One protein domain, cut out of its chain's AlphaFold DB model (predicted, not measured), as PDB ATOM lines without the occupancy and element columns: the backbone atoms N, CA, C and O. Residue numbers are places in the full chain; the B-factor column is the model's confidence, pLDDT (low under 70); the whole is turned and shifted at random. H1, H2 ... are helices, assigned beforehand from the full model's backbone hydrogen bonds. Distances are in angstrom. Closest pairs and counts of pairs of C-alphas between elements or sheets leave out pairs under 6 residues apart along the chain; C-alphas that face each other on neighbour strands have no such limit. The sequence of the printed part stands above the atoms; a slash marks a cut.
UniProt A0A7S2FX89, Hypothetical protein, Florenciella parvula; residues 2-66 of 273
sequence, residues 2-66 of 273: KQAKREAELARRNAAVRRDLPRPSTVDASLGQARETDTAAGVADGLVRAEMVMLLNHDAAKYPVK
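What this domain is: This is residues 2 to 66 of the 273 residues of the protein "Hypothetical protein" of Florenciella parvula (UniProt A0A7S2FX89). Picture one long helix, H4, with a loose chain of links and two short helices beside it: H3 packs on the middle of H4, and H2 lies near the far end of H4. Beyond H2, at that same end of the printed part, residues 2 to 9 of H1 stick out as a free arm that adds to the length. The printed part has 65 residues, with four named helices in the order H1, H2, H3, H4 and no named strand; its class is all helix. The whole is loose, with a radius of gyration of the C-alphas of 14.9 A, and only just elongated, spanning 49 by 25 by 16 A.

How they stand to each other: Start at H1, residues 2 to 11, which touches no helix; residues 2 to 9 stand free. A tight link leads to H2, residues 15 to 18; these two are close but not clearly touching, the closest C-alphas being those of Leu 10 and Arg 18, 6.7 A apart. Next comes H3, residues 29 to 32, which is apart from both H1 and H2. It touches H4, residues 40 to 62, with the C-alphas of Gly 32 and Ala 50 closest at 4.2 A; H4 meets this touch with residues 46 to 53 alone. H2 and H4 are close but not clearly touching, the C-alphas of Val 17 and Asp 59 closest at 7.5 A, while H1 and H4 are apart. In H1 and H4, every O i to N i+4 pair is within hydrogen-bond range; H2 and H3 are too short for such a pair.

Where its parts are: Find C-alpha 2 at (-10.382, -56.940, 39.565); from there H1 runs 14.2 A to C-alpha 11. Find C-alpha 40 at (-19.925, -36.571, 0.656), where H4 begins; it runs 33.2 A to C-alpha 62 at (-0.554, -46.549, 25.734).

The domain as a whole: The two C-alphas farthest apart, those of Lys 2 and Asp 38, are 49.2 A apart. The printed part has no cut, and none of its links is long. In the B-factor column, look for pLDDT under 70 at residues 2 to 3, 6, 32, 34 to 38 and 66.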
ATOM      1  N   LYS A   2     -11.591 -57.435  40.266       66.06
ATOM      2  CA  LYS A   2     -10.382 -56.940  39.565       66.06
ATOM      3  C   LYS A   2     -10.113 -57.620  38.208       66.06
ATOM      4  O   LYS A   2      -9.598 -56.966  37.314       66.06
ATOM      5  N   GLN A   3     -10.473 -58.897  38.056       66.75
ATOM      6  CA  GLN A   3     -10.390 -59.630  36.781       66.75
ATOM      7  C   GLN A   3     -11.458 -59.159  35.787       66.75
ATOM      8  O   GLN A   3     -11.089 -58.671  34.731       66.75
ATOM      9  N   ALA A   4     -12.733 -59.124  36.186       70.56
ATOM     10  CA  ALA A   4     -13.817 -58.581  35.356       70.56
ATOM     11  C   ALA A   4     -13.559 -57.136  34.875       70.56
ATOM     12  O   ALA A   4     -13.813 -56.809  33.723       70.56
ATOM     13  N   LYS A   5     -12.976 -56.273  35.724       71.44
ATOM     14  CA  LYS A   5     -12.556 -54.920  35.312       71.44
ATOM     15  C   LYS A   5     -11.427 -54.939  34.276       71.44
ATOM     16  O   LYS A   5     -11.453 -54.140  33.354       71.44
ATOM     17  N   ARG A   6     -10.455 -55.848  34.408       69.62
ATOM     18  CA  ARG A   6      -9.361 -56.015  33.433       69.62
ATOM     19  C   ARG A   6      -9.851 -56.596  32.112       69.62
ATOM     20  O   ARG A   6      -9.349 -56.202  31.072       69.62
ATOM     21  N   GLU A   7     -10.804 -57.518  32.152       72.06
ATOM     22  CA  GLU A   7     -11.431 -58.111  30.967       72.06
ATOM     23  C   GLU A   7     -12.294 -57.089  30.230       72.06
ATOM     24  O   GLU A   7     -12.164 -56.963  29.017       72.06
ATOM     25  N   ALA A   8     -13.083 -56.289  30.952       72.19
ATOM     26  CA  ALA A   8     -13.814 -55.164  30.375       72.19
ATOM     27  C   ALA A   8     -12.856 -54.124  29.766       72.19
ATOM     28  O   ALA A   8     -13.051 -53.672  28.640       72.19
ATOM     29  N   GLU A   9     -11.763 -53.799  30.462       72.88
ATOM     30  CA  GLU A   9     -10.732 -52.892  29.950       72.88
ATOM     31  C   GLU A   9     -10.003 -53.470  28.726       72.88
ATOM     32  O   GLU A   9      -9.651 -52.720  27.825       72.88
ATOM     33  N   LEU A  10      -9.778 -54.789  28.668       71.31
ATOM     34  CA  LEU A  10      -9.224 -55.491  27.506       71.31
ATOM     35  C   LEU A  10     -10.203 -55.501  26.329       71.31
ATOM     36  O   LEU A  10      -9.785 -55.270  25.199       71.31
ATOM     37  N   ALA A  11     -11.491 -55.739  26.583       76.12
ATOM     38  CA  ALA A  11     -12.535 -55.785  25.564       76.12
ATOM     39  C   ALA A  11     -12.742 -54.427  24.875       76.12
ATOM     40  O   ALA A  11     -13.029 -54.398  23.676       76.12
ATOM     41  N   ARG A  12     -12.524 -53.330  25.615       76.75
ATOM     42  CA  ARG A  12     -12.548 -51.945  25.117       76.75
ATOM     43  C   ARG A  12     -11.309 -51.538  24.314       76.75
ATOM     44  O   ARG A  12     -11.288 -50.451  23.750       76.75
ATOM     45  N   ARG A  13     -10.260 -52.367  24.252       81.31
ATOM     46  CA  ARG A  13      -9.077 -52.076  23.422       81.31
ATOM     47  C   ARG A  13      -9.364 -52.366  21.954       81.31
ATOM     48  O   ARG A  13     -10.150 -53.255  21.624       81.31
ATOM     49  N   ASN A  14      -8.621 -51.690  21.085       83.81
ATOM     50  CA  ASN A  14      -8.632 -51.947  19.652       83.81
ATOM     51  C   ASN A  14      -8.297 -53.411  19.339       83.81
ATOM     52  O   ASN A  14      -7.503 -54.058  20.033       83.81
ATOM     53  N   ALA A  15      -8.882 -53.940  18.261       86.75
ATOM     54  CA  ALA A  15      -8.747 -55.347  17.880       86.75
ATOM     55  C   ALA A  15      -7.278 -55.772  17.689       86.75
ATOM     56  O   ALA A  15      -6.893 -56.852  18.136       86.75
ATOM     57  N   ALA A  16      -6.442 -54.904  17.108       85.38
ATOM     58  CA  ALA A  16      -5.013 -55.157  16.914       85.38
ATOM     59  C   ALA A  16      -4.236 -55.286  18.239       85.38
ATOM     60  O   ALA A  16      -3.315 -56.096  18.341       85.38
ATOM     61  N   VAL A  17      -4.621 -54.526  19.272       83.56
ATOM     62  CA  VAL A  17      -4.040 -54.635  20.621       83.56
ATOM     63  C   VAL A  17      -4.540 -55.895  21.322       83.56
ATOM     64  O   VAL A  17      -3.762 -56.576  21.977       83.56
ATOM     65  N   ARG A  18      -5.825 -56.234  21.172       86.12
ATOM     66  CA  ARG A  18      -6.420 -57.443  21.766       86.12
ATOM     67  C   ARG A  18      -5.841 -58.740  21.203       86.12
ATOM     68  O   ARG A  18      -5.753 -59.719  21.932       86.12
ATOM     69  N   ARG A  19      -5.508 -58.747  19.912       87.00
ATOM     70  CA  ARG A  19      -4.993 -59.914  19.179       87.00
ATOM     71  C   ARG A  19      -3.464 -59.990  19.160       87.00
ATOM     72  O   ARG A  19      -2.930 -60.869  18.497       87.00
ATOM     73  N   ASP A  20      -2.777 -59.060  19.828       82.94
ATOM     74  CA  ASP A  20      -1.313 -58.939  19.809       82.94
ATOM     75  C   ASP A  20      -0.703 -58.952  18.393       82.94
ATOM     76  O   ASP A  20       0.396 -59.454  18.163       82.94
ATOM     77  N   LEU A  21      -1.406 -58.345  17.431       85.94
ATOM     78  CA  LEU A  21      -0.920 -58.209  16.058       85.94
ATOM     79  C   LEU A  21       0.219 -57.174  15.975       85.94
ATOM     80  O   LEU A  21       0.326 -56.315  16.863       85.94
ATOM     81  N   PRO A  22       1.069 -57.221  14.926       84.06
ATOM     82  CA  PRO A  22       2.070 -56.191  14.666       84.06
ATOM     83  C   PRO A  22       1.422 -54.806  14.590       84.06
ATOM     84  O   PRO A  22       0.396 -54.620  13.940       84.06
ATOM     85  N   ARG A  23       2.013 -53.824  15.279       85.94
ATOM     86  CA  ARG A  23       1.508 -52.447  15.326       85.94
ATOM     87  C   ARG A  23       2.610 -51.460  14.952       85.94
ATOM     88  O   ARG A  23       3.772 -51.688  15.315       85.94
ATOM     89  N   PRO A  24       2.269 -50.344  14.292       80.81
ATOM     90  CA  PRO A  24       3.240 -49.314  13.959       80.81
ATOM     91  C   PRO A  24       3.812 -48.670  15.230       80.81
ATOM     92  O   PRO A  24       3.091 -48.297  16.153       80.81
ATOM     93  N   SER A  25       5.138 -48.514  15.288       77.12
ATOM     94  CA  SER A  25       5.794 -47.753  16.369       77.12
ATOM     95  C   SER A  25       5.699 -46.236  16.173       77.12
ATOM     96  O   SER A  25       5.856 -45.449  17.113       77.12
ATOM     97  N   THR A  26       5.489 -45.827  14.930       77.56
ATOM     98  CA  THR A  26       5.438 -44.454  14.437       77.56
ATOM     99  C   THR A  26       4.289 -44.402  13.449       77.56
ATOM    100  O   THR A  26       4.226 -45.248  12.564       77.56
ATOM    101  N   VAL A  27       3.377 -43.460  13.647       79.19
ATOM    102  CA  VAL A  27       2.220 -43.247  12.776       79.19
ATOM    103  C   VAL A  27       2.503 -41.975  11.997       79.19
ATOM    104  O   VAL A  27       2.898 -40.975  12.602       79.19
ATOM    105  N   ASP A  28       2.352 -42.029  10.680       74.56
ATOM    106  CA  ASP A  28       2.464 -40.839   9.848       74.56
ATOM    107  C   ASP A  28       1.198 -39.985  10.016       74.56
ATOM    108  O   ASP A  28       0.076 -40.476   9.884       74.56
ATOM    109  N   ALA A  29       1.380 -38.710  10.355       73.38
ATOM    110  CA  ALA A  29       0.280 -37.769  10.534       73.38
ATOM    111  C   ALA A  29      -0.369 -37.376   9.196       73.38
ATOM    112  O   ALA A  29      -1.531 -36.972   9.187       73.38
ATOM    113  N   SER A  30       0.352 -37.529   8.077       72.94
ATOM    114  CA  SER A  30      -0.161 -37.249   6.731       72.94
ATOM    115  C   SER A  30      -1.349 -38.148   6.357       72.94
ATOM    116  O   SER A  30      -2.254 -37.712   5.649       72.94
ATOM    117  N   LEU A  31      -1.418 -39.367   6.913       73.50
ATOM    118  CA  LEU A  31      -2.503 -40.327   6.671       73.50
ATOM    119  C   LEU A  31      -3.880 -39.800   7.100       73.50
ATOM    120  O   LEU A  31      -4.892 -40.180   6.516       73.50
ATOM    121  N   GLY A  32      -3.914 -38.933   8.115       69.19
ATOM    122  CA  GLY A  32      -5.143 -38.368   8.672       69.19
ATOM    123  C   GLY A  32      -5.582 -37.072   7.994       69.19
ATOM    124  O   GLY A  32      -6.606 -36.512   8.372       69.19
ATOM    125  N   GLN A  33      -4.814 -36.565   7.024       70.94
ATOM    126  CA  GLN A  33      -5.180 -35.353   6.304       70.94
ATOM    127  C   GLN A  33      -6.297 -35.661   5.302       70.94
ATOM    128  O   GLN A  33      -6.187 -36.554   4.451       70.94
ATOM    129  N   ALA A  34      -7.395 -34.912   5.415       62.38
ATOM    130  CA  ALA A  34      -8.466 -34.951   4.436       62.38
ATOM    131  C   ALA A  34      -7.897 -34.530   3.075       62.38
ATOM    132  O   ALA A  34      -7.215 -33.513   2.959       62.38
ATOM    133  N   ARG A  35      -8.164 -35.334   2.045       66.38
ATOM    134  CA  ARG A  35      -7.934 -34.894   0.669       66.38
ATOM    135  C   ARG A  35      -9.082 -33.948   0.343       66.38
ATOM    136  O   ARG A  35     -10.229 -34.331   0.568       66.38
ATOM    137  N   GLU A  36      -8.780 -32.742  -0.132       60.91
ATOM    138  CA  GLU A  36      -9.800 -31.787  -0.576       60.91
ATOM    139  C   GLU A  36     -10.650 -32.458  -1.660       60.91
ATOM    140  O   GLU A  36     -10.214 -32.675  -2.789       60.91
ATOM    141  N   THR A  37     -11.830 -32.919  -1.257       64.69
ATOM    142  CA  THR A  37     -12.775 -33.641  -2.098       64.69
ATOM    143  C   THR A  37     -14.158 -33.140  -1.720       64.69
ATOM    144  O   THR A  37     -14.593 -33.301  -0.583       64.69
ATOM    145  N   ASP A  38     -14.855 -32.527  -2.674       68.25
ATOM    146  CA  ASP A  38     -16.184 -31.939  -2.445       68.25
ATOM    147  C   ASP A  38     -17.303 -32.999  -2.380       68.25
ATOM    148  O   ASP A  38     -18.490 -32.677  -2.318       68.25
ATOM    149  N   THR A  39     -16.953 -34.289  -2.418       84.06
ATOM    150  CA  THR A  39     -17.917 -35.389  -2.384       84.06
ATOM    151  C   THR A  39     -18.227 -35.798  -0.947       84.06
ATOM    152  O   THR A  39     -17.337 -35.922  -0.108       84.06
ATOM    153  N   ALA A  40     -19.499 -36.097  -0.664       83.88
ATOM    154  CA  ALA A  40     -19.925 -36.571   0.656       83.88
ATOM    155  C   ALA A  40     -19.144 -37.820   1.117       83.88
ATOM    156  O   ALA A  40     -18.797 -37.937   2.291       83.88
ATOM    157  N   ALA A  41     -18.806 -38.718   0.183       83.62
ATOM    158  CA  ALA A  41     -17.981 -39.894   0.450       83.62
ATOM    159  C   ALA A  41     -16.531 -39.533   0.823       83.62
ATOM    160  O   ALA A  41     -15.966 -40.138   1.729       83.62
ATOM    161  N   GLY A  42     -15.941 -38.529   0.166       83.06
ATOM    162  CA  GLY A  42     -14.586 -38.063   0.469       83.06
ATOM    163  C   GLY A  42     -14.484 -37.389   1.837       83.06
ATOM    164  O   GLY A  42     -13.540 -37.643   2.586       83.06
ATOM    165  N   VAL A  43     -15.503 -36.607   2.213       85.25
ATOM    166  CA  VAL A  43     -15.614 -36.020   3.559       85.25
ATOM    167  C   VAL A  43     -15.741 -37.114   4.625       85.25
ATOM    168  O   VAL A  43     -15.035 -37.067   5.632       85.25
ATOM    169  N   ALA A  44     -16.590 -38.122   4.394       86.75
ATOM    170  CA  ALA A  44     -16.748 -39.251   5.310       86.75
ATOM    171  C   ALA A  44     -15.440 -40.045   5.484       86.75
ATOM    172  O   ALA A  44     -15.026 -40.311   6.611       86.75
ATOM    173  N   ASP A  45     -14.743 -40.354   4.389       85.38
ATOM    174  CA  ASP A  45     -13.445 -41.037   4.416       85.38
ATOM    175  C   ASP A  45     -12.370 -40.224   5.162       85.38
ATOM    176  O   ASP A  45     -11.594 -40.768   5.949       85.38
ATOM    177  N   GLY A  46     -12.355 -38.899   4.985       85.25
ATOM    178  CA  GLY A  46     -11.468 -38.005   5.732       85.25
ATOM    179  C   GLY A  46     -11.688 -38.073   7.248       85.25
ATOM    180  O   GLY A  46     -10.714 -38.143   8.001       85.25
ATOM    181  N   LEU A  47     -12.947 -38.108   7.699       87.31
ATOM    182  CA  LEU A  47     -13.288 -38.252   9.119       87.31
ATOM    183  C   LEU A  47     -12.825 -39.606   9.676       87.31
ATOM    184  O   LEU A  47     -12.184 -39.648  10.728       87.31
ATOM    185  N   VAL A  48     -13.063 -40.693   8.935       88.81
ATOM    186  CA  VAL A  48     -12.620 -42.046   9.314       88.81
ATOM    187  C   VAL A  48     -11.092 -42.118   9.414       88.81
ATOM    188  O   VAL A  48     -10.556 -42.653  10.387       88.81
ATOM    189  N   ARG A  49     -10.360 -41.542   8.452       87.12
ATOM    190  CA  ARG A  49      -8.888 -41.513   8.471       87.12
ATOM    191  C   ARG A  49      -8.327 -40.686   9.626       87.12
ATOM    192  O   ARG A  49      -7.343 -41.099  10.247       87.12
ATOM    193  N   ALA A  50      -8.944 -39.549   9.941       86.56
ATOM    194  CA  ALA A  50      -8.548 -38.723  11.078       86.56
ATOM    195  C   ALA A  50      -8.714 -39.479  12.410       86.56
ATOM    196  O   ALA A  50      -7.785 -39.507  13.226       86.56
ATOM    197  N   GLU A  51      -9.851 -40.156  12.601       88.25
ATOM    198  CA  GLU A  51     -10.099 -40.994  13.778       88.25
ATOM    199  C   GLU A  51      -9.124 -42.183  13.841       88.25
ATOM    200  O   GLU A  51      -8.518 -42.440  14.884       88.25
ATOM    201  N   MET A  52      -8.869 -42.854  12.712       88.31
ATOM    202  CA  MET A  52      -7.896 -43.947  12.619       88.31
ATOM    203  C   MET A  52      -6.506 -43.515  13.106       88.31
ATOM    204  O   MET A  52      -5.891 -44.202  13.927       88.31
ATOM    205  N   VAL A  53      -5.996 -42.370  12.639       87.25
ATOM    206  CA  VAL A  53      -4.686 -41.851  13.067       87.25
ATOM    207  C   VAL A  53      -4.685 -41.498  14.555       87.25
ATOM    208  O   VAL A  53      -3.685 -41.745  15.240       87.25
ATOM    209  N   MET A  54      -5.790 -40.972  15.087       86.56
ATOM    210  CA  MET A  54      -5.940 -40.700  16.519       86.56
ATOM    211  C   MET A  54      -5.857 -41.993  17.348       86.56
ATOM    212  O   MET A  54      -5.074 -42.065  18.302       86.56
ATOM    213  N   LEU A  55      -6.586 -43.037  16.943       86.88
ATOM    214  CA  LEU A  55      -6.597 -44.349  17.597       86.88
ATOM    215  C   LEU A  55      -5.226 -45.034  17.547       86.88
ATOM    216  O   LEU A  55      -4.741 -45.525  18.569       86.88
ATOM    217  N   LEU A  56      -4.559 -45.021  16.389       86.31
ATOM    218  CA  LEU A  56      -3.219 -45.596  16.230       86.31
ATOM    219  C   LEU A  56      -2.182 -44.881  17.108       86.31
ATOM    220  O   LEU A  56      -1.338 -45.530  17.731       86.31
ATOM    221  N   ASN A  57      -2.250 -43.549  17.200       84.94
ATOM    222  CA  ASN A  57      -1.367 -42.771  18.068       84.94
ATOM    223  C   ASN A  57      -1.626 -43.041  19.554       84.94
ATOM    224  O   ASN A  57      -0.668 -43.183  20.326       84.94
ATOM    225  N   HIS A  58      -2.894 -43.158  19.955       85.50
ATOM    226  CA  HIS A  58      -3.269 -43.550  21.312       85.50
ATOM    227  C   HIS A  58      -2.723 -44.947  21.656       85.50
ATOM    228  O   HIS A  58      -2.083 -45.118  22.699       85.50
ATOM    229  N   ASP A  59      -2.873 -45.929  20.764       84.94
ATOM    230  CA  ASP A  59      -2.355 -47.286  20.969       84.94
ATOM    231  C   ASP A  59      -0.827 -47.331  21.028       84.94
ATOM    232  O   ASP A  59      -0.260 -47.989  21.903       84.94
ATOM    233  N   ALA A  60      -0.138 -46.598  20.151       82.81
ATOM    234  CA  ALA A  60       1.320 -46.516  20.163       82.81
ATOM    235  C   ALA A  60       1.860 -45.848  21.444       82.81
ATOM    236  O   ALA A  60       2.976 -46.156  21.875       82.81
ATOM    237  N   ALA A  61       1.094 -44.936  22.054       82.06
ATOM    238  CA  ALA A  61       1.436 -44.274  23.312       82.06
ATOM    239  C   ALA A  61       1.125 -45.139  24.547       82.06
ATOM    240  O   ALA A  61       1.959 -45.242  25.451       82.06
ATOM    241  N   LYS A  62      -0.058 -45.767  24.589       81.94
ATOM    242  CA  LYS A  62      -0.554 -46.549  25.734       81.94
ATOM    243  C   LYS A  62      -0.002 -47.978  25.761       81.94
ATOM    244  O   LYS A  62       0.277 -48.506  26.837       81.94
ATOM    245  N   TYR A  63       0.217 -48.581  24.590       80.19
ATOM    246  CA  TYR A  63       0.662 -49.968  24.411       80.19
ATOM    247  C   TYR A  63       1.879 -50.075  23.469       80.19
ATOM    248  O   TYR A  63       1.805 -50.730  22.418       80.19
ATOM    249  N   PRO A  64       3.027 -49.468  23.833       78.69
ATOM    250  CA  PRO A  64       4.196 -49.403  22.963       78.69
ATOM    251  C   PRO A  64       4.739 -50.795  22.619       78.69
ATOM    252  O   PRO A  64       4.941 -51.644  23.494       78.69
ATOM    253  N   VAL A  65       5.023 -51.015  21.333       75.06
ATOM    254  CA  VAL A  65       5.623 -52.259  20.833       75.06
ATOM    255  C   VAL A  65       7.080 -52.347  21.294       75.06
ATOM    256  O   VAL A  65       7.880 -51.436  21.073       75.06
ATOM    257  N   LYS A  66       7.450 -53.460  21.934       66.88
ATOM    258  CA  LYS A  66       8.840 -53.730  22.318       66.88
ATOM    259  C   LYS A  66       9.627 -54.130  21.066       66.88
ATOM    260  O   LYS A  66       9.605 -55.295  20.683       66.88
TER     261      LYS A  66